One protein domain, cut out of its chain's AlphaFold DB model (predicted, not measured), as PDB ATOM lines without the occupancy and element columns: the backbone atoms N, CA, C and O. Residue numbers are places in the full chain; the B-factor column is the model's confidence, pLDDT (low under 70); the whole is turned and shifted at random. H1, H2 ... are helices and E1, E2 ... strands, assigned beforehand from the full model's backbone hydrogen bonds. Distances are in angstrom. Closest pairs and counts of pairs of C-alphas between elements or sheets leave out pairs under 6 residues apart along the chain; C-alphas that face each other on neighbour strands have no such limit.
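AT A GLANCE: This is residues 240 to 367 of the 381 residues of an uncharacterized protein of Micavibrio aeruginosavorus (UniProt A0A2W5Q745). One twisted, curling sheet of six strands makes a curved wall, and three helices gather near one end of its strands, where E1 ends and E2 begins. H1 and H3 stand up from the same face of the sheet, H2 touches both, and no named helix is on the opposite face. The printed part has 128 residues, with elements in the order E1 H1 H2 E2 E3 E4 E5 H3 E6; the sheet runs E1 E2 E3 E4 E5 E6, all antiparallel, and the class is mixed, helices and strands. The whole is compact, with a radius of gyration of the C-alphas of 15.3 A and spans of 44 by 31 by 30 A.

HOW THE PARTS SIT: Edge strand E1, residues 243 to 254, has a tight link to H1, residues 255 to 266. H1 stands up from the sheet at 47 degrees, at a height of 13.1 A. With residues 255 to 257 alone it touches H2, residues 274 to 277; the closest C-alphas, of Gly 256 and Leu 277, are 4.0 A apart. E2, residues 280 to 288, is antiparallel to E1, with N 250 and O 284 at 2.8 A. E2, E3, residues 299 to 307, E4, residues 310 to 320, and E5, residues 325 to 332, form a meander, each strand the antiparallel neighbour of the one before, in three hairpins. Within hydrogen-bond range are N 285 and O 304 at 2.8 A, N 303 and O 315 at 2.9 A, and N 318 and O 327 at 2.7 A. H3, residues 334 to 344, stands up from the sheet at 45 degrees, at a height of 9.2 A, and touches H2, with the C-alphas of Ser 275 and Ile 336 closest at 6.4 A. H1 and H3 are apart, but on the same face: two layers, helices on one face of a sheet. Edge strand E6, residues 355 to 361, is antiparallel to E5, with N 328 and O 358 at 2.9 A. In H1 and H3 every O i to N i+4 pair is within hydrogen-bond range; H2 is too short for one.

IN THESE COORDINATES: E1 begins at C-alpha 243 (108.495, 103.134, 128.964) and is 34.8 A long. H1 measures 16.4 A, H2 5.0 A, E2 25.2 A, E3 25.9 A, E4 29.9 A, E5 21.8 A and H3 15.2 A. E6, 19.3 A, ends at C-alpha 361 (87.744, 121.247, 124.904).

THE WHOLE: The C-alphas of Gly 241 and Lys 274 are farthest apart, 46.1 A. The printed part has no cut, and no link is long. Mean pLDDT of the printed part is 91.6; residues 365 to 367 are under 70.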
ATOM      1  N   VAL A 240     112.027 103.430 125.785       89.81
ATOM      2  CA  VAL A 240     112.690 102.116 125.842       89.81
ATOM      3  C   VAL A 240     111.616 101.067 126.121       89.81
ATOM      4  O   VAL A 240     111.081 100.990 127.223       89.81
ATOM      5  N   GLY A 241     111.267 100.262 125.114       83.75
ATOM      6  CA  GLY A 241     110.115  99.358 125.209       83.75
ATOM      7  C   GLY A 241     108.797 100.129 125.376       83.75
ATOM      8  O   GLY A 241     108.486 101.005 124.569       83.75
ATOM      9  N   ASP A 242     108.031  99.810 126.423       81.19
ATOM     10  CA  ASP A 242     106.768 100.494 126.748       81.19
ATOM     11  C   ASP A 242     106.966 101.766 127.595       81.19
ATOM     12  O   ASP A 242     106.041 102.580 127.712       81.19
ATOM     13  N   ASP A 243     108.167 101.970 128.147       86.81
ATOM     14  CA  ASP A 243     108.495 103.134 128.964       86.81
ATOM     15  C   ASP A 243     108.785 104.321 128.053       86.81
ATOM     16  O   ASP A 243     109.844 104.403 127.429       86.81
ATOM     17  N   ARG A 244     107.828 105.246 127.965       89.12
ATOM     18  CA  ARG A 244     107.948 106.480 127.187       89.12
ATOM     19  C   ARG A 244     107.958 107.679 128.114       89.12
ATOM     20  O   ARG A 244     107.090 107.815 128.969       89.12
ATOM     21  N   ASN A 245     108.906 108.570 127.881       94.00
ATOM     22  CA  ASN A 245     108.989 109.879 128.498       94.00
ATOM     23  C   ASN A 245     108.794 110.942 127.425       94.00
ATOM     24  O   ASN A 245     109.275 110.807 126.301       94.00
ATOM     25  N   PHE A 246     108.113 112.013 127.802       96.62
ATOM     26  CA  PHE A 246     107.975 113.206 126.987       96.62
ATOM     27  C   PHE A 246     108.157 114.425 127.881       96.62
ATOM     28  O   PHE A 246     107.617 114.474 128.988       96.62
ATOM     29  N   THR A 247     108.916 115.407 127.419       97.56
ATOM     30  CA  THR A 247     109.062 116.707 128.073       97.56
ATOM     31  C   THR A 247     109.037 117.797 127.017       97.56
ATOM     32  O   THR A 247     109.846 117.784 126.099       97.56
ATOM     33  N   ALA A 248     108.139 118.762 127.164       97.88
ATOM     34  CA  ALA A 248     108.157 120.011 126.421       97.88
ATOM     35  C   ALA A 248     108.547 121.154 127.358       97.88
ATOM     36  O   ALA A 248     108.136 121.179 128.516       97.88
ATOM     37  N   ARG A 249     109.334 122.104 126.860       98.19
ATOM     38  CA  ARG A 249     109.769 123.295 127.589       98.19
ATOM     39  C   ARG A 249     109.775 124.495 126.654       98.19
ATOM     40  O   ARG A 249     110.348 124.434 125.570       98.19
ATOM     41  N   LEU A 250     109.156 125.582 127.090       98.00
ATOM     42  CA  LEU A 250     109.202 126.898 126.473       98.00
ATOM     43  C   LEU A 250     109.873 127.846 127.460       98.00
ATOM     44  O   LEU A 250     109.396 127.999 128.580       98.00
ATOM     45  N   SER A 251     110.974 128.469 127.066       98.19
ATOM     46  CA  SER A 251     111.753 129.335 127.959       98.19
ATOM     47  C   SER A 251     112.193 130.613 127.271       98.19
ATOM     48  O   SER A 251     112.389 130.596 126.058       98.19
ATOM     49  N   GLY A 252     112.373 131.689 128.035       97.75
ATOM     50  CA  GLY A 252     112.899 132.961 127.542       97.75
ATOM     51  C   GLY A 252     113.070 134.001 128.643       97.75
ATOM     52  O   GLY A 252     112.837 133.711 129.813       97.75
ATOM     53  N   LYS A 253     113.488 135.226 128.311       97.25
ATOM     54  CA  LYS A 253     113.821 136.236 129.340       97.25
ATOM     55  C   LYS A 253     112.621 137.033 129.834       97.25
ATOM     56  O   LYS A 253     112.724 137.718 130.848       97.25
ATOM     57  N   ASN A 254     111.512 137.028 129.099       94.31
ATOM     58  CA  ASN A 254     110.350 137.865 129.390       94.31
ATOM     59  C   ASN A 254     109.054 137.178 128.942       94.31
ATOM     60  O   ASN A 254     108.756 137.166 127.746       94.31
ATOM     61  N   LEU A 255     108.279 136.639 129.889       95.06
ATOM     62  CA  LEU A 255     107.020 135.958 129.569       95.06
ATOM     63  C   LEU A 255     105.976 136.940 129.038       95.06
ATOM     64  O   LEU A 255     105.334 136.665 128.032       95.06
ATOM     65  N   GLY A 256     105.840 138.105 129.671       92.38
ATOM     66  CA  GLY A 256     104.911 139.136 129.218       92.38
ATOM     67  C   GLY A 256     105.158 139.568 127.778       92.38
ATOM     68  O   GLY A 256     104.232 139.584 126.978       92.38
ATOM     69  N   GLY A 257     106.424 139.800 127.422       93.31
ATOM     70  CA  GLY A 257     106.805 140.134 126.047       93.31
ATOM     71  C   GLY A 257     106.479 139.025 125.039       93.31
ATOM     72  O   GLY A 257     106.145 139.323 123.895       93.31
ATOM     73  N   LEU A 258     106.538 137.756 125.457       94.94
ATOM     74  CA  LEU A 258     106.092 136.635 124.628       94.94
ATOM     75  C   LEU A 258     104.580 136.659 124.421       94.94
ATOM     76  O   LEU A 258     104.113 136.499 123.295       94.94
ATOM     77  N   LEU A 259     103.816 136.839 125.493       92.88
ATOM     78  CA  LEU A 259     102.363 136.873 125.405       92.88
ATOM     79  C   LEU A 259     101.886 138.076 124.571       92.88
ATOM     80  O   LEU A 259     100.999 137.905 123.740       92.88
ATOM     81  N   ASP A 260     102.525 139.245 124.715       91.06
ATOM     82  CA  ASP A 260     102.248 140.444 123.906       91.06
ATOM     83  C   ASP A 260     102.501 140.157 122.419       91.06
ATOM     84  O   ASP A 260     101.677 140.477 121.564       91.06
ATOM     85  N   HIS A 261     103.620 139.496 122.104       91.38
ATOM     86  CA  HIS A 261     103.950 139.120 120.732       91.38
ATOM     87  C   HIS A 261     102.937 138.129 120.141       91.38
ATOM     88  O   HIS A 261     102.514 138.277 118.992       91.38
ATOM     89  N   ILE A 262     102.516 137.124 120.917       89.31
ATOM     90  CA  ILE A 262     101.477 136.180 120.491       89.31
ATOM     91  C   ILE A 262     100.163 136.925 120.240       89.31
ATOM     92  O   ILE A 262      99.522 136.676 119.218       89.31
ATOM     93  N   ASP A 263      99.768 137.846 121.120       87.50
ATOM     94  CA  ASP A 263      98.557 138.650 120.946       87.50
ATOM     95  C   ASP A 263      98.615 139.516 119.682       87.50
ATOM     96  O   ASP A 263      97.661 139.524 118.901       87.50
ATOM     97  N   GLU A 264      99.750 140.171 119.424       88.12
ATOM     98  CA  GLU A 264      99.961 141.007 118.238       88.12
ATOM     99  C   GLU A 264      99.828 140.187 116.949       88.12
ATOM    100  O   GLU A 264      99.120 140.576 116.012       88.12
ATOM    101  N   VAL A 265     100.484 139.026 116.902       84.94
ATOM    102  CA  VAL A 265     100.512 138.184 115.702       84.94
ATOM    103  C   VAL A 265      99.176 137.480 115.468       84.94
ATOM    104  O   VAL A 265      98.722 137.375 114.326       84.94
ATOM    105  N   THR A 266      98.521 137.020 116.534       79.88
ATOM    106  CA  THR A 266      97.210 136.357 116.442       79.88
ATOM    107  C   THR A 266      96.047 137.345 116.367       79.88
ATOM    108  O   THR A 266      94.938 136.951 116.005       79.88
ATOM    109  N   LYS A 267      96.303 138.632 116.641       83.06
ATOM    110  CA  LYS A 267      95.313 139.713 116.724       83.06
ATOM    111  C   LYS A 267      94.202 139.411 117.730       83.06
ATOM    112  O   LYS A 267      93.046 139.758 117.477       83.06
ATOM    113  N   SER A 268      94.524 138.757 118.848       79.38
ATOM    114  CA  SER A 268      93.503 138.417 119.843       79.38
ATOM    115  C   SER A 268      93.032 139.610 120.683       79.38
ATOM    116  O   SER A 268      91.922 139.555 121.210       79.38
ATOM    117  N   GLY A 269      93.799 140.706 120.749       81.69
ATOM    118  CA  GLY A 269      93.412 141.935 121.449       81.69
ATOM    119  C   GLY A 269      93.303 141.763 122.967       81.69
ATOM    120  O   GLY A 269      92.447 142.386 123.603       81.69
ATOM    121  N   LYS A 270      94.111 140.878 123.545       84.19
ATOM    122  CA  LYS A 270      94.102 140.512 124.960       84.19
ATOM    123  C   LYS A 270      94.894 141.520 125.783       84.19
ATOM    124  O   LYS A 270      96.016 141.883 125.454       84.19
ATOM    125  N   ASN A 271      94.326 141.919 126.918       84.06
ATOM    126  CA  ASN A 271      95.040 142.736 127.895       84.06
ATOM    127  C   ASN A 271      95.929 141.851 128.770       84.06
ATOM    128  O   ASN A 271      95.434 140.937 129.430       84.06
ATOM    129  N   ILE A 272      97.225 142.154 128.815       86.06
ATOM    130  CA  ILE A 272      98.183 141.405 129.629       86.06
ATOM    131  C   ILE A 272      98.318 142.070 130.990       86.06
ATOM    132  O   ILE A 272      98.688 143.240 131.111       86.06
ATOM    133  N   HIS A 273      97.979 141.324 132.038       89.94
ATOM    134  CA  HIS A 273      98.073 141.821 133.402       89.94
ATOM    135  C   HIS A 273      99.541 142.039 133.799       89.94
ATOM    136  O   HIS A 273     100.415 141.241 133.454       89.94
ATOM    137  N   LYS A 274      99.809 143.091 134.584       88.44
ATOM    138  CA  LYS A 274     101.171 143.486 134.981       88.44
ATOM    139  C   LYS A 274     101.962 142.352 135.649       88.44
ATOM    140  O   LYS A 274     103.147 142.222 135.382       88.44
ATOM    141  N   SER A 275     101.306 141.509 136.447       89.25
ATOM    142  CA  SER A 275     101.966 140.370 137.104       89.25
ATOM    143  C   SER A 275     102.642 139.412 136.118       89.25
ATOM    144  O   SER A 275     103.710 138.911 136.429       89.25
ATOM    145  N   LEU A 276     102.104 139.213 134.906       89.94
ATOM    146  CA  LEU A 276     102.749 138.386 133.873       89.94
ATOM    147  C   LEU A 276     103.898 139.120 133.160       89.94
ATOM    148  O   LEU A 276     104.829 138.482 132.672       89.94
ATOM    149  N   LEU A 277     103.847 140.457 133.109       89.50
ATOM    150  CA  LEU A 277     104.900 141.306 132.529       89.50
ATOM    151  C   LEU A 277     106.179 141.337 133.377       89.50
ATOM    152  O   LEU A 277     107.267 141.618 132.860       89.50
ATOM    153  N   ASP A 278     106.046 141.053 134.671       92.31
ATOM    154  CA  ASP A 278     107.146 141.072 135.631       92.31
ATOM    155  C   ASP A 278     107.865 139.704 135.738       92.31
ATOM    156  O   ASP A 278     108.950 139.625 136.315       92.31
ATOM    157  N   LEU A 279     107.338 138.643 135.104       94.06
ATOM    158  CA  LEU A 279     107.953 137.308 135.075       94.06
ATOM    159  C   LEU A 279     109.123 137.251 134.072       94.06
ATOM    160  O   LEU A 279     108.927 137.217 132.847       94.06
ATOM    161  N   ARG A 280     110.356 137.249 134.596       96.69
ATOM    162  CA  ARG A 280     111.607 137.165 133.819       96.69
ATOM    163  C   ARG A 280     112.235 135.787 133.916       96.69
ATOM    164  O   ARG A 280     111.907 135.013 134.809       96.69
ATOM    165  N   ASP A 281     113.138 135.506 132.975       97.06
ATOM    166  CA  ASP A 281     113.889 134.243 132.894       97.06
ATOM    167  C   ASP A 281     112.976 133.023 133.095       97.06
ATOM    168  O   ASP A 281     113.223 132.146 133.921       97.06
ATOM    169  N   PHE A 282     111.856 133.029 132.369       98.00
ATOM    170  CA  PHE A 282     110.775 132.086 132.565       98.00
ATOM    171  C   PHE A 282     111.065 130.747 131.888       98.00
ATOM    172  O   PHE A 282     111.747 130.667 130.858       98.00
ATOM    173  N   ALA A 283     110.446 129.699 132.418       98.31
ATOM    174  CA  ALA A 283     110.355 128.404 131.784       98.31
ATOM    175  C   ALA A 283     109.028 127.709 132.095       98.31
ATOM    176  O   ALA A 283     108.794 127.250 133.209       98.31
ATOM    177  N   LEU A 284     108.191 127.576 131.071       98.00
ATOM    178  CA  LEU A 284     106.985 126.760 131.090       98.00
ATOM    179  C   LEU A 284     107.340 125.346 130.629       98.00
ATOM    180  O   LEU A 284     107.837 125.169 129.518       98.00
ATOM    181  N   SER A 285     107.080 124.342 131.456       98.12
ATOM    182  CA  SER A 285     107.382 122.943 131.159       98.12
ATOM    183  C   SER A 285     106.134 122.071 131.265       98.12
ATOM    184  O   SER A 285     105.279 122.290 132.118       98.12
ATOM    185  N   ALA A 286     106.045 121.064 130.401       97.94
ATOM    186  CA  ALA A 286     105.048 120.005 130.448       97.94
ATOM    187  C   ALA A 286     105.764 118.655 130.367       97.94
ATOM    188  O   ALA A 286     106.470 118.385 129.396       97.94
ATOM    189  N   ARG A 287     105.594 117.801 131.374       97.81
ATOM    190  CA  ARG A 287     106.272 116.505 131.478       97.81
ATOM    191  C   ARG A 287     105.257 115.383 131.595       97.81
ATOM    192  O   ARG A 287     104.422 115.415 132.487       97.81
ATOM    193  N   PHE A 288     105.355 114.390 130.722       96.69
ATOM    194  CA  PHE A 288     104.530 113.188 130.795       96.69
ATOM    195  C   PHE A 288     104.893 112.344 132.025       96.69
ATOM    196  O   PHE A 288     106.076 112.153 132.317       96.69
ATOM    197  N   GLU A 289     103.874 111.840 132.721       95.06
ATOM    198  CA  GLU A 289     103.995 111.073 133.970       95.06
ATOM    199  C   GLU A 289     103.512 109.623 133.765       95.06
ATOM    200  O   GLU A 289     102.374 109.279 134.114       95.06
ATOM    201  N   PRO A 290     104.332 108.752 133.144       90.94
ATOM    202  CA  PRO A 290     103.914 107.408 132.735       90.94
ATOM    203  C   PRO A 290     103.388 106.550 133.894       90.94
ATOM    204  O   PRO A 290     102.489 105.733 133.695       90.94
ATOM    205  N   GLU A 291     103.884 106.759 135.111       90.69
ATOM    206  CA  GLU A 291     103.466 106.045 136.318       90.69
ATOM    207  C   GLU A 291     102.017 106.333 136.740       90.69
ATOM    208  O   GLU A 291     101.425 105.550 137.485       90.69
ATOM    209  N   LYS A 292     101.422 107.426 136.247       88.25
ATOM    210  CA  LYS A 292     100.017 107.796 136.490       88.25
ATOM    211  C   LYS A 292      99.098 107.422 135.319       88.25
ATOM    212  O   LYS A 292      97.932 107.822 135.301       88.25
ATOM    213  N   ARG A 293      99.603 106.700 134.311       85.25
ATOM    214  CA  ARG A 293      98.863 106.376 133.083       85.25
ATOM    215  C   ARG A 293      97.712 105.405 133.349       85.25
ATOM    216  O   ARG A 293      97.868 104.377 134.004       85.25
ATOM    217  N   PHE A 294      96.574 105.679 132.718       83.06
ATOM    218  CA  PHE A 294      95.441 104.759 132.644       83.06
ATOM    219  C   PHE A 294      95.470 104.004 131.307       83.06
ATOM    220  O   PHE A 294      95.686 104.605 130.251       83.06
ATOM    221  N   VAL A 295      95.244 102.688 131.320       82.38
ATOM    222  CA  VAL A 295      95.155 101.888 130.084       82.38
ATOM    223  C   VAL A 295      93.958 102.370 129.262       82.38
ATOM    224  O   VAL A 295      92.825 102.290 129.728       82.38
ATOM    225  N   GLY A 296      94.219 102.902 128.064       80.56
ATOM    226  CA  GLY A 296      93.192 103.512 127.207       80.56
ATOM    227  C   GLY A 296      92.555 104.787 127.779       80.56
ATOM    228  O   GLY A 296      91.513 105.209 127.294       80.56
ATOM    229  N   GLY A 297      93.135 105.367 128.834       88.12
ATOM    230  CA  GLY A 297      92.653 106.601 129.449       88.12
ATOM    231  C   GLY A 297      93.505 107.820 129.083       88.12
ATOM    232  O   GLY A 297      94.360 107.738 128.198       88.12
ATOM    233  N   PRO A 298      93.283 108.963 129.754       92.75
ATOM    234  CA  PRO A 298      93.995 110.196 129.449       92.75
ATOM    235  C   PRO A 298      95.493 110.089 129.734       92.75
ATOM    236  O   PRO A 298      95.940 109.306 130.577       92.75
ATOM    237  N   MET A 299      96.257 110.942 129.061       94.69
ATOM    238  CA  MET A 299      97.691 111.097 129.259       94.69
ATOM    239  C   MET A 299      97.958 112.132 130.365       94.69
ATOM    240  O   MET A 299      97.561 113.286 130.199       94.69
ATOM    241  N   PRO A 300      98.585 111.748 131.492       96.44
ATOM    242  CA  PRO A 300      98.917 112.671 132.575       96.44
ATOM    243  C   PRO A 300     100.191 113.473 132.286       96.44
ATOM    244  O   PRO A 300     101.208 112.924 131.859       96.44
ATOM    245  N   PHE A 301     100.132 114.768 132.567       97.56
ATOM    246  CA  PHE A 301     101.240 115.701 132.463       97.56
ATOM    247  C   PHE A 301     101.369 116.539 133.732       97.56
ATOM    248  O   PHE A 301     100.401 117.171 134.163       97.56
ATOM    249  N   GLY A 302     102.580 116.607 134.274       97.94
ATOM    250  CA  GLY A 302     102.976 117.655 135.204       97.94
ATOM    251  C   GLY A 302     103.257 118.940 134.430       97.94
ATOM    252  O   GLY A 302     104.022 118.919 133.463       97.94
ATOM    253  N   ILE A 303     102.634 120.045 134.832       98.06
ATOM    254  CA  ILE A 303     102.853 121.378 134.263       98.06
ATOM    255  C   ILE A 303     103.548 122.232 135.315       98.06
ATOM    256  O   ILE A 303     103.106 122.246 136.463       98.06
ATOM    257  N   SER A 304     104.590 122.960 134.927       98.19
ATOM    258  CA  SER A 304     105.230 123.947 135.796       98.19
ATOM    259  C   SER A 304     105.603 125.220 135.046       98.19
ATOM    260  O   SER A 304     105.957 125.172 133.868       98.19
ATOM    261  N   LEU A 305     105.532 126.358 135.726       97.94
ATOM    262  CA  LEU A 305     106.095 127.632 135.300       97.94
ATOM    263  C   LEU A 305     107.088 128.081 136.365       97.94
ATOM    264  O   LEU A 305     106.700 128.389 137.488       97.94
ATOM    265  N   GLU A 306     108.352 128.146 135.989       98.19
ATOM    266  CA  GLU A 306     109.392 128.789 136.787       98.19
ATOM    267  C   GLU A 306     109.637 130.189 136.222       98.19
ATOM    268  O   GLU A 306     109.671 130.355 135.000       98.19
ATOM    269  N   ALA A 307     109.824 131.191 137.071       97.44
ATOM    270  CA  ALA A 307     110.281 132.521 136.675       97.44
ATOM    271  C   ALA A 307     111.114 133.132 137.799       97.44
ATOM    272  O   ALA A 307     110.885 132.853 138.969       97.44
ATOM    273  N   ASN A 308     112.119 133.939 137.459       96.56
ATOM    274  CA  ASN A 308     113.011 134.577 138.437       96.56
ATOM    275  C   ASN A 308     113.691 133.601 139.432       96.56
ATOM    276  O   ASN A 308     114.178 134.020 140.478       96.56
ATOM    277  N   GLY A 309     113.759 132.305 139.103       95.56
ATOM    278  CA  GLY A 309     114.274 131.254 139.990       95.56
ATOM    279  C   GLY A 309     113.268 130.716 141.016       95.56
ATOM    280  O   GLY A 309     113.653 129.900 141.852       95.56
ATOM    281  N   GLU A 310     112.007 131.138 140.948       97.12
ATOM    282  CA  GLU A 310     110.914 130.700 141.814       97.12
ATOM    283  C   GLU A 310     109.854 129.937 141.005       97.12
ATOM    284  O   GLU A 310     109.753 130.072 139.782       97.12
ATOM    285  N   SER A 311     109.103 129.071 141.689       97.06
ATOM    286  CA  SER A 311     108.000 128.325 141.086       97.06
ATOM    287  C   SER A 311     106.725 129.152 141.182       97.06
ATOM    288  O   SER A 311     106.236 129.423 142.275       97.06
ATOM    289  N   GLU A 312     106.209 129.563 140.031       97.19
ATOM    290  CA  GLU A 312     105.060 130.464 139.924       97.19
ATOM    291  C   GLU A 312     103.754 129.697 139.740       97.19
ATOM    292  O   GLU A 312     102.682 130.158 140.132       97.19
ATOM    293  N   LEU A 313     103.821 128.530 139.099       97.81
ATOM    294  CA  LEU A 313     102.666 127.685 138.831       97.81
ATOM    295  C   LEU A 313     103.100 126.230 138.742       97.81
ATOM    296  O   LEU A 313     104.039 125.912 138.022       97.81
ATOM    297  N   GLU A 314     102.364 125.337 139.395       98.19
ATOM    298  CA  GLU A 314     102.572 123.892 139.306       98.19
ATOM    299  C   GLU A 314     101.245 123.150 139.289       98.19
ATOM    300  O   GLU A 314     100.267 123.561 139.907       98.19
ATOM    301  N   GLY A 315     101.180 122.015 138.607       97.62
ATOM    302  CA  GLY A 315     100.006 121.169 138.706       97.62
ATOM    303  C   GLY A 315     100.026 119.969 137.792       97.62
ATOM    304  O   GLY A 315     101.034 119.634 137.179       97.62
ATOM    305  N   ASN A 316      98.878 119.303 137.727       97.56
ATOM    306  CA  ASN A 316      98.709 118.082 136.955       97.56
ATOM    307  C   ASN A 316      97.525 118.234 136.010       97.56
ATOM    308  O   ASN A 316      96.458 118.731 136.390       97.56
ATOM    309  N   VAL A 317      97.720 117.764 134.787       96.88
ATOM    310  CA  VAL A 317      96.763 117.873 133.701       96.88
ATOM    311  C   VAL A 317      96.639 116.534 132.988       96.88
ATOM    312  O   VAL A 317      97.617 115.873 132.677       96.88
ATOM    313  N   LEU A 318      95.406 116.134 132.726       96.31
ATOM    314  CA  LEU A 318      95.010 114.975 131.953       96.31
ATOM    315  C   LEU A 318      94.609 115.443 130.555       96.31
ATOM    316  O   LEU A 318      93.664 116.223 130.414       96.31
ATOM    317  N   PHE A 319      95.313 114.960 129.537       94.19
ATOM    318  CA  PHE A 319      95.001 115.220 128.135       94.19
ATOM    319  C   PHE A 319      94.314 114.007 127.505       94.19
ATOM    320  O   PHE A 319      94.820 112.885 127.578       94.19
ATOM    321  N   TYR A 320      93.156 114.233 126.892       92.25
ATOM    322  CA  TYR A 320      92.357 113.219 126.214       92.25
ATOM    323  C   TYR A 320      92.570 113.374 124.702       92.25
ATOM    324  O   TYR A 320      91.924 114.229 124.102       92.25
ATOM    325  N   PRO A 321      93.472 112.599 124.073       85.75
ATOM    326  CA  PRO A 321      93.848 112.821 122.676       85.75
ATOM    327  C   PRO A 321      92.674 112.635 121.706       85.75
ATOM    328  O   PRO A 321      92.546 113.411 120.766       85.75
ATOM    329  N   ASP A 322      91.784 111.675 121.972       85.19
ATOM    330  CA  ASP A 322      90.657 111.355 121.085       85.19
ATOM    331  C   ASP A 322      89.616 112.478 121.024       85.19
ATOM    332  O   ASP A 322      89.016 112.734 119.981       85.19
ATOM    333  N   THR A 323      89.378 113.145 122.157       88.12
ATOM    334  CA  THR A 323      88.416 114.248 122.245       88.12
ATOM    335  C   THR A 323      89.076 115.613 122.191       88.12
ATOM    336  O   THR A 323      88.351 116.595 122.094       88.12
ATOM    337  N   LEU A 324      90.412 115.679 122.228       87.81
ATOM    338  CA  LEU A 324      91.192 116.901 122.436       87.81
ATOM    339  C   LEU A 324      90.680 117.706 123.643       87.81
ATOM    340  O   LEU A 324      90.608 118.931 123.604       87.81
ATOM    341  N   ASP A 325      90.330 117.014 124.729       91.56
ATOM    342  CA  ASP A 325      89.948 117.649 125.991       91.56
ATOM    343  C   ASP A 325      91.126 117.707 126.960       91.56
ATOM    344  O   ASP A 325      92.012 116.845 126.976       91.56
ATOM    345  N   MET A 326      91.087 118.699 127.843       94.00
ATOM    346  CA  MET A 326      92.057 118.860 128.914       94.00
ATOM    347  C   MET A 326      91.350 119.023 130.259       94.00
ATOM    348  O   MET A 326      90.428 119.831 130.400       94.00
ATOM    349  N   ARG A 327      91.788 118.261 131.266       95.62
ATOM    350  CA  ARG A 327      91.259 118.342 132.635       95.62
ATOM    351  C   ARG A 327      92.371 118.340 133.656       95.62
ATOM    352  O   ARG A 327      93.237 117.483 133.605       95.62
ATOM    353  N   GLY A 328      92.339 119.231 134.629       96.06
ATOM    354  CA  GLY A 328      93.387 119.262 135.636       96.06
ATOM    355  C   GLY A 328      93.235 120.391 136.624       96.06
ATOM    356  O   GLY A 328      92.245 121.127 136.627       96.06
ATOM    357  N   SER A 329      94.248 120.525 137.462       96.81
ATOM    358  CA  SER A 329      94.357 121.628 138.402       96.81
ATOM    359  C   SER A 329      95.784 122.132 138.438       96.81
ATOM    360  O   SER A 329      96.719 121.331 138.520       96.81
ATOM    361  N   LEU A 330      95.914 123.449 138.413       97.69
ATOM    362  CA  LEU A 330      97.156 124.177 138.606       97.69
ATOM    363  C   LEU A 330      97.031 124.991 139.895       97.69
ATOM    364  O   LEU A 330      95.970 125.552 140.170       97.69
ATOM    365  N   GLU A 331      98.089 125.029 140.682       97.88
ATOM    366  CA  GLU A 331      98.260 125.862 141.863       97.88
ATOM    367  C   GLU A 331      99.254 126.975 141.527       97.88
ATOM    368  O   GLU A 331     100.258 126.734 140.862       97.88
ATOM    369  N   THR A 332      98.943 128.206 141.915       97.25
ATOM    370  CA  THR A 332      99.734 129.402 141.596       97.25
ATOM    371  C   THR A 332      99.378 130.535 142.557       97.25
ATOM    372  O   THR A 332      98.380 130.461 143.277       97.25
ATOM    373  N   GLU A 333     100.140 131.622 142.569       96.12
ATOM    374  CA  GLU A 333      99.768 132.795 143.353       96.12
ATOM    375  C   GLU A 333      98.417 133.391 142.900       96.12
ATOM    376  O   GLU A 333      98.116 133.426 141.704       96.12
ATOM    377  N   PRO A 334      97.582 133.924 143.817       95.12
ATOM    378  CA  PRO A 334      96.268 134.468 143.462       95.12
ATOM    379  C   PRO A 334      96.294 135.558 142.379       95.12
ATOM    380  O   PRO A 334      95.334 135.698 141.619       95.12
ATOM    381  N   GLU A 335      97.366 136.349 142.310       94.00
ATOM    382  CA  GLU A 335      97.532 137.396 141.297       94.00
ATOM    383  C   GLU A 335      97.826 136.814 139.910       94.00
ATOM    384  O   GLU A 335      97.294 137.302 138.911       94.00
ATOM    385  N   ILE A 336      98.613 135.738 139.845       94.00
ATOM    386  CA  ILE A 336      98.902 135.007 138.608       94.00
ATOM    387  C   ILE A 336      97.666 134.223 138.164       94.00
ATOM    388  O   ILE A 336      97.306 134.284 136.990       94.00
ATOM    389  N   ALA A 337      96.938 133.587 139.089       94.44
ATOM    390  CA  ALA A 337      95.668 132.926 138.782       94.44
ATOM    391  C   ALA A 337      94.670 133.873 138.108       94.44
ATOM    392  O   ALA A 337      94.086 133.517 137.086       94.44
ATOM    393  N   ARG A 338      94.499 135.089 138.644       91.94
ATOM    394  CA  ARG A 338      93.631 136.116 138.042       91.94
ATOM    395  C   ARG A 338      94.146 136.580 136.682       91.94
ATOM    396  O   ARG A 338      93.365 136.695 135.747       91.94
ATOM    397  N   ALA A 339      95.452 136.790 136.546       92.00
ATOM    398  CA  ALA A 339      96.038 137.196 135.275       92.00
ATOM    399  C   ALA A 339      95.850 136.144 134.170       92.00
ATOM    400  O   ALA A 339      95.459 136.478 133.051       92.00
ATOM    401  N   LEU A 340      96.082 134.868 134.486       91.56
ATOM    402  CA  LEU A 340      95.844 133.750 133.573       91.56
ATOM    403  C   LEU A 340      94.352 133.585 133.278       91.56
ATOM    404  O   LEU A 340      93.985 133.298 132.138       91.56
ATOM    405  N   GLN A 341      93.493 133.801 134.277       91.06
ATOM    406  CA  GLN A 341      92.049 133.800 134.093       91.06
ATOM    407  C   GLN A 341      91.623 134.819 133.037       91.06
ATOM    408  O   GLN A 341      90.903 134.457 132.106       91.06
ATOM    409  N   ASP A 342      92.084 136.061 133.162       88.69
ATOM    410  CA  ASP A 342      91.739 137.140 132.242       88.69
ATOM    411  C   ASP A 342      92.297 136.873 130.836       88.69
ATOM    412  O   ASP A 342      91.566 136.994 129.850       88.69
ATOM    413  N   TYR A 343      93.558 136.434 130.737       86.69
ATOM    414  CA  TYR A 343      94.239 136.198 129.460       86.69
ATOM    415  C   TYR A 343      93.676 134.999 128.676       86.69
ATOM    416  O   TYR A 343      93.544 135.042 127.448       86.69
ATOM    417  N   PHE A 344      93.338 133.906 129.363       86.38
ATOM    418  CA  PHE A 344      92.788 132.695 128.743       86.38
ATOM    419  C   PHE A 344      91.256 132.628 128.794       86.38
ATOM    420  O   PHE A 344      90.682 131.640 128.344       86.38
ATOM    421  N   HIS A 345      90.593 133.664 129.318       88.81
ATOM    422  CA  HIS A 345      89.144 133.705 129.537       88.81
ATOM    423  C   HIS A 345      88.615 132.485 130.311       88.81
ATOM    424  O   HIS A 345      87.560 131.928 129.998       88.81
ATOM    425  N   ILE A 346      89.351 132.061 131.341       89.69
ATOM    426  CA  ILE A 346      88.956 130.922 132.176       89.69
ATOM    427  C   ILE A 346      87.697 131.318 132.972       89.69
ATOM    428  O   ILE A 346      87.683 132.373 133.616       89.69
ATOM    429  N   PRO A 347      86.625 130.501 132.974       92.81
ATOM    430  CA  PRO A 347      85.415 130.819 133.728       92.81
ATOM    431  C   PRO A 347      85.713 131.041 135.214       92.81
ATOM    432  O   PRO A 347      86.401 130.233 135.832       92.81
ATOM    433  N   SER A 348      85.133 132.071 135.839       94.00
ATOM    434  CA  SER A 348      85.404 132.380 137.256       94.00
ATOM    435  C   SER A 348      85.077 131.234 138.217       94.00
ATOM    436  O   SER A 348      85.693 131.122 139.269       94.00
ATOM    437  N   ALA A 349      84.141 130.347 137.856       95.00
ATOM    438  CA  ALA A 349      83.827 129.146 138.637       95.00
ATOM    439  C   ALA A 349      84.998 128.143 138.721       95.00
ATOM    440  O   ALA A 349      85.035 127.313 139.635       95.00
ATOM    441  N   ASN A 350      85.947 128.237 137.787       95.06
ATOM    442  CA  ASN A 350      87.146 127.411 137.715       95.06
ATOM    443  C   ASN A 350      88.339 128.023 138.463       95.06
ATOM    444  O   ASN A 350      89.372 127.371 138.558       95.06
ATOM    445  N   ILE A 351      88.205 129.225 139.030       94.38
ATOM    446  CA  ILE A 351      89.244 129.854 139.846       94.38
ATOM    447  C   ILE A 351      88.801 129.844 141.308       94.38
ATOM    448  O   ILE A 351      87.773 130.417 141.674       94.38
ATOM    449  N   LYS A 352      89.579 129.187 142.168       93.25
ATOM    450  CA  LYS A 352      89.339 129.145 143.616       93.25
ATOM    451  C   LYS A 352      90.624 129.487 144.351       93.25
ATOM    452  O   LYS A 352      91.469 128.623 144.542       93.25
ATOM    453  N   GLN A 353      90.733 130.735 144.809       91.06
ATOM    454  CA  GLN A 353      91.917 131.249 145.509       91.06
ATOM    455  C   GLN A 353      93.186 131.116 144.649       91.06
ATOM    456  O   GLN A 353      93.317 131.842 143.669       91.06
ATOM    457  N   ASN A 354      94.082 130.205 145.023       93.94
ATOM    458  CA  ASN A 354      95.339 129.861 144.363       93.94
ATOM    459  C   ASN A 354      95.201 128.701 143.358       93.94
ATOM    460  O   ASN A 354      96.184 128.311 142.742       93.94
ATOM    461  N   PHE A 355      93.999 128.144 143.169       95.81
ATOM    462  CA  PHE A 355      93.768 127.019 142.262       95.81
ATOM    463  C   PHE A 355      93.051 127.435 140.978       95.81
ATOM    464  O   PHE A 355      91.979 128.051 141.014       95.81
ATOM    465  N   ILE A 356      93.601 126.997 139.848       96.25
ATOM    466  CA  ILE A 356      93.006 127.054 138.514       96.25
ATOM    467  C   ILE A 356      92.573 125.644 138.130       96.25
ATOM    468  O   ILE A 356      93.399 124.748 137.972       96.25
ATOM    469  N   ARG A 357      91.273 125.432 137.935       96.19
ATOM    470  CA  ARG A 357      90.746 124.209 137.332       96.19
ATOM    471  C   ARG A 357      90.742 124.356 135.815       96.19
ATOM    472  O   ARG A 357      90.062 125.219 135.266       96.19
ATOM    473  N   LEU A 358      91.454 123.468 135.141       93.50
ATOM    474  CA  LEU A 358      91.360 123.307 133.697       93.50
ATOM    475  C   LEU A 358      90.278 122.267 133.420       93.50
ATOM    476  O   LEU A 358      90.334 121.161 133.953       93.50
ATOM    477  N   ASP A 359      89.259 122.643 132.658       90.88
ATOM    478  CA  ASP A 359      88.174 121.747 132.258       90.88
ATOM    479  C   ASP A 359      87.560 122.292 130.973       90.88
ATOM    480  O   ASP A 359      86.784 123.252 131.009       90.88
ATOM    481  N   GLY A 360      87.982 121.754 129.831       87.06
ATOM    482  CA  GLY A 360      87.485 122.226 128.549       87.06
ATOM    483  C   GLY A 360      88.075 121.520 127.338       87.06
ATOM    484  O   GLY A 360      89.143 120.906 127.402       87.06
ATOM    485  N   ASP A 361      87.340 121.663 126.240       84.94
ATOM    486  CA  ASP A 361      87.744 121.247 124.904       84.94
ATOM    487  C   ASP A 361      88.789 122.236 124.375       84.94
ATOM    488  O   ASP A 361      88.528 123.443 124.282       84.94
ATOM    489  N   VAL A 362      89.982 121.742 124.045       82.69
ATOM    490  CA  VAL A 362      91.046 122.564 123.458       82.69
ATOM    491  C   VAL A 362      90.975 122.609 121.932       82.69
ATOM    492  O   VAL A 362      91.800 123.283 121.325       82.69
ATOM    493  N   LYS A 363      89.968 121.997 121.290       80.19
ATOM    494  CA  LYS A 363      89.725 122.091 119.837       80.19
ATOM    495  C   LYS A 363      89.678 123.506 119.329       80.19
ATOM    496  O   LYS A 363      90.197 123.741 118.259       80.19
ATOM    497  N   HIS A 364      89.140 124.457 120.083       74.62
ATOM    498  CA  HIS A 364      89.112 125.854 119.647       74.62
ATOM    499  C   HIS A 364      90.519 126.459 119.459       74.62
ATOM    500  O   HIS A 364      90.672 127.425 118.718       74.62
ATOM    501  N   LEU A 365      91.554 125.886 120.092       67.56
ATOM    502  CA  LEU A 365      92.960 126.231 119.838       67.56
ATOM    503  C   LEU A 365      93.471 125.643 118.508       67.56
ATOM    504  O   LEU A 365      94.483 126.096 117.977       67.56
ATOM    505  N   PHE A 366      92.760 124.651 117.971       66.31
ATOM    506  CA  PHE A 366      93.042 123.914 116.740       66.31
ATOM    507  C   PHE A 366      91.979 124.109 115.633       66.31
ATOM    508  O   PHE A 366      92.160 123.591 114.532       66.31
ATOM    509  N   ASP A 367      90.880 124.827 115.890       60.91
ATOM    510  CA  ASP A 367      89.797 125.066 114.931       60.91
ATOM    511  C   ASP A 367      90.213 126.190 113.984       60.91
ATOM    512  O   ASP A 367      90.005 127.383 114.218       60.91
TER     513      ASP A 367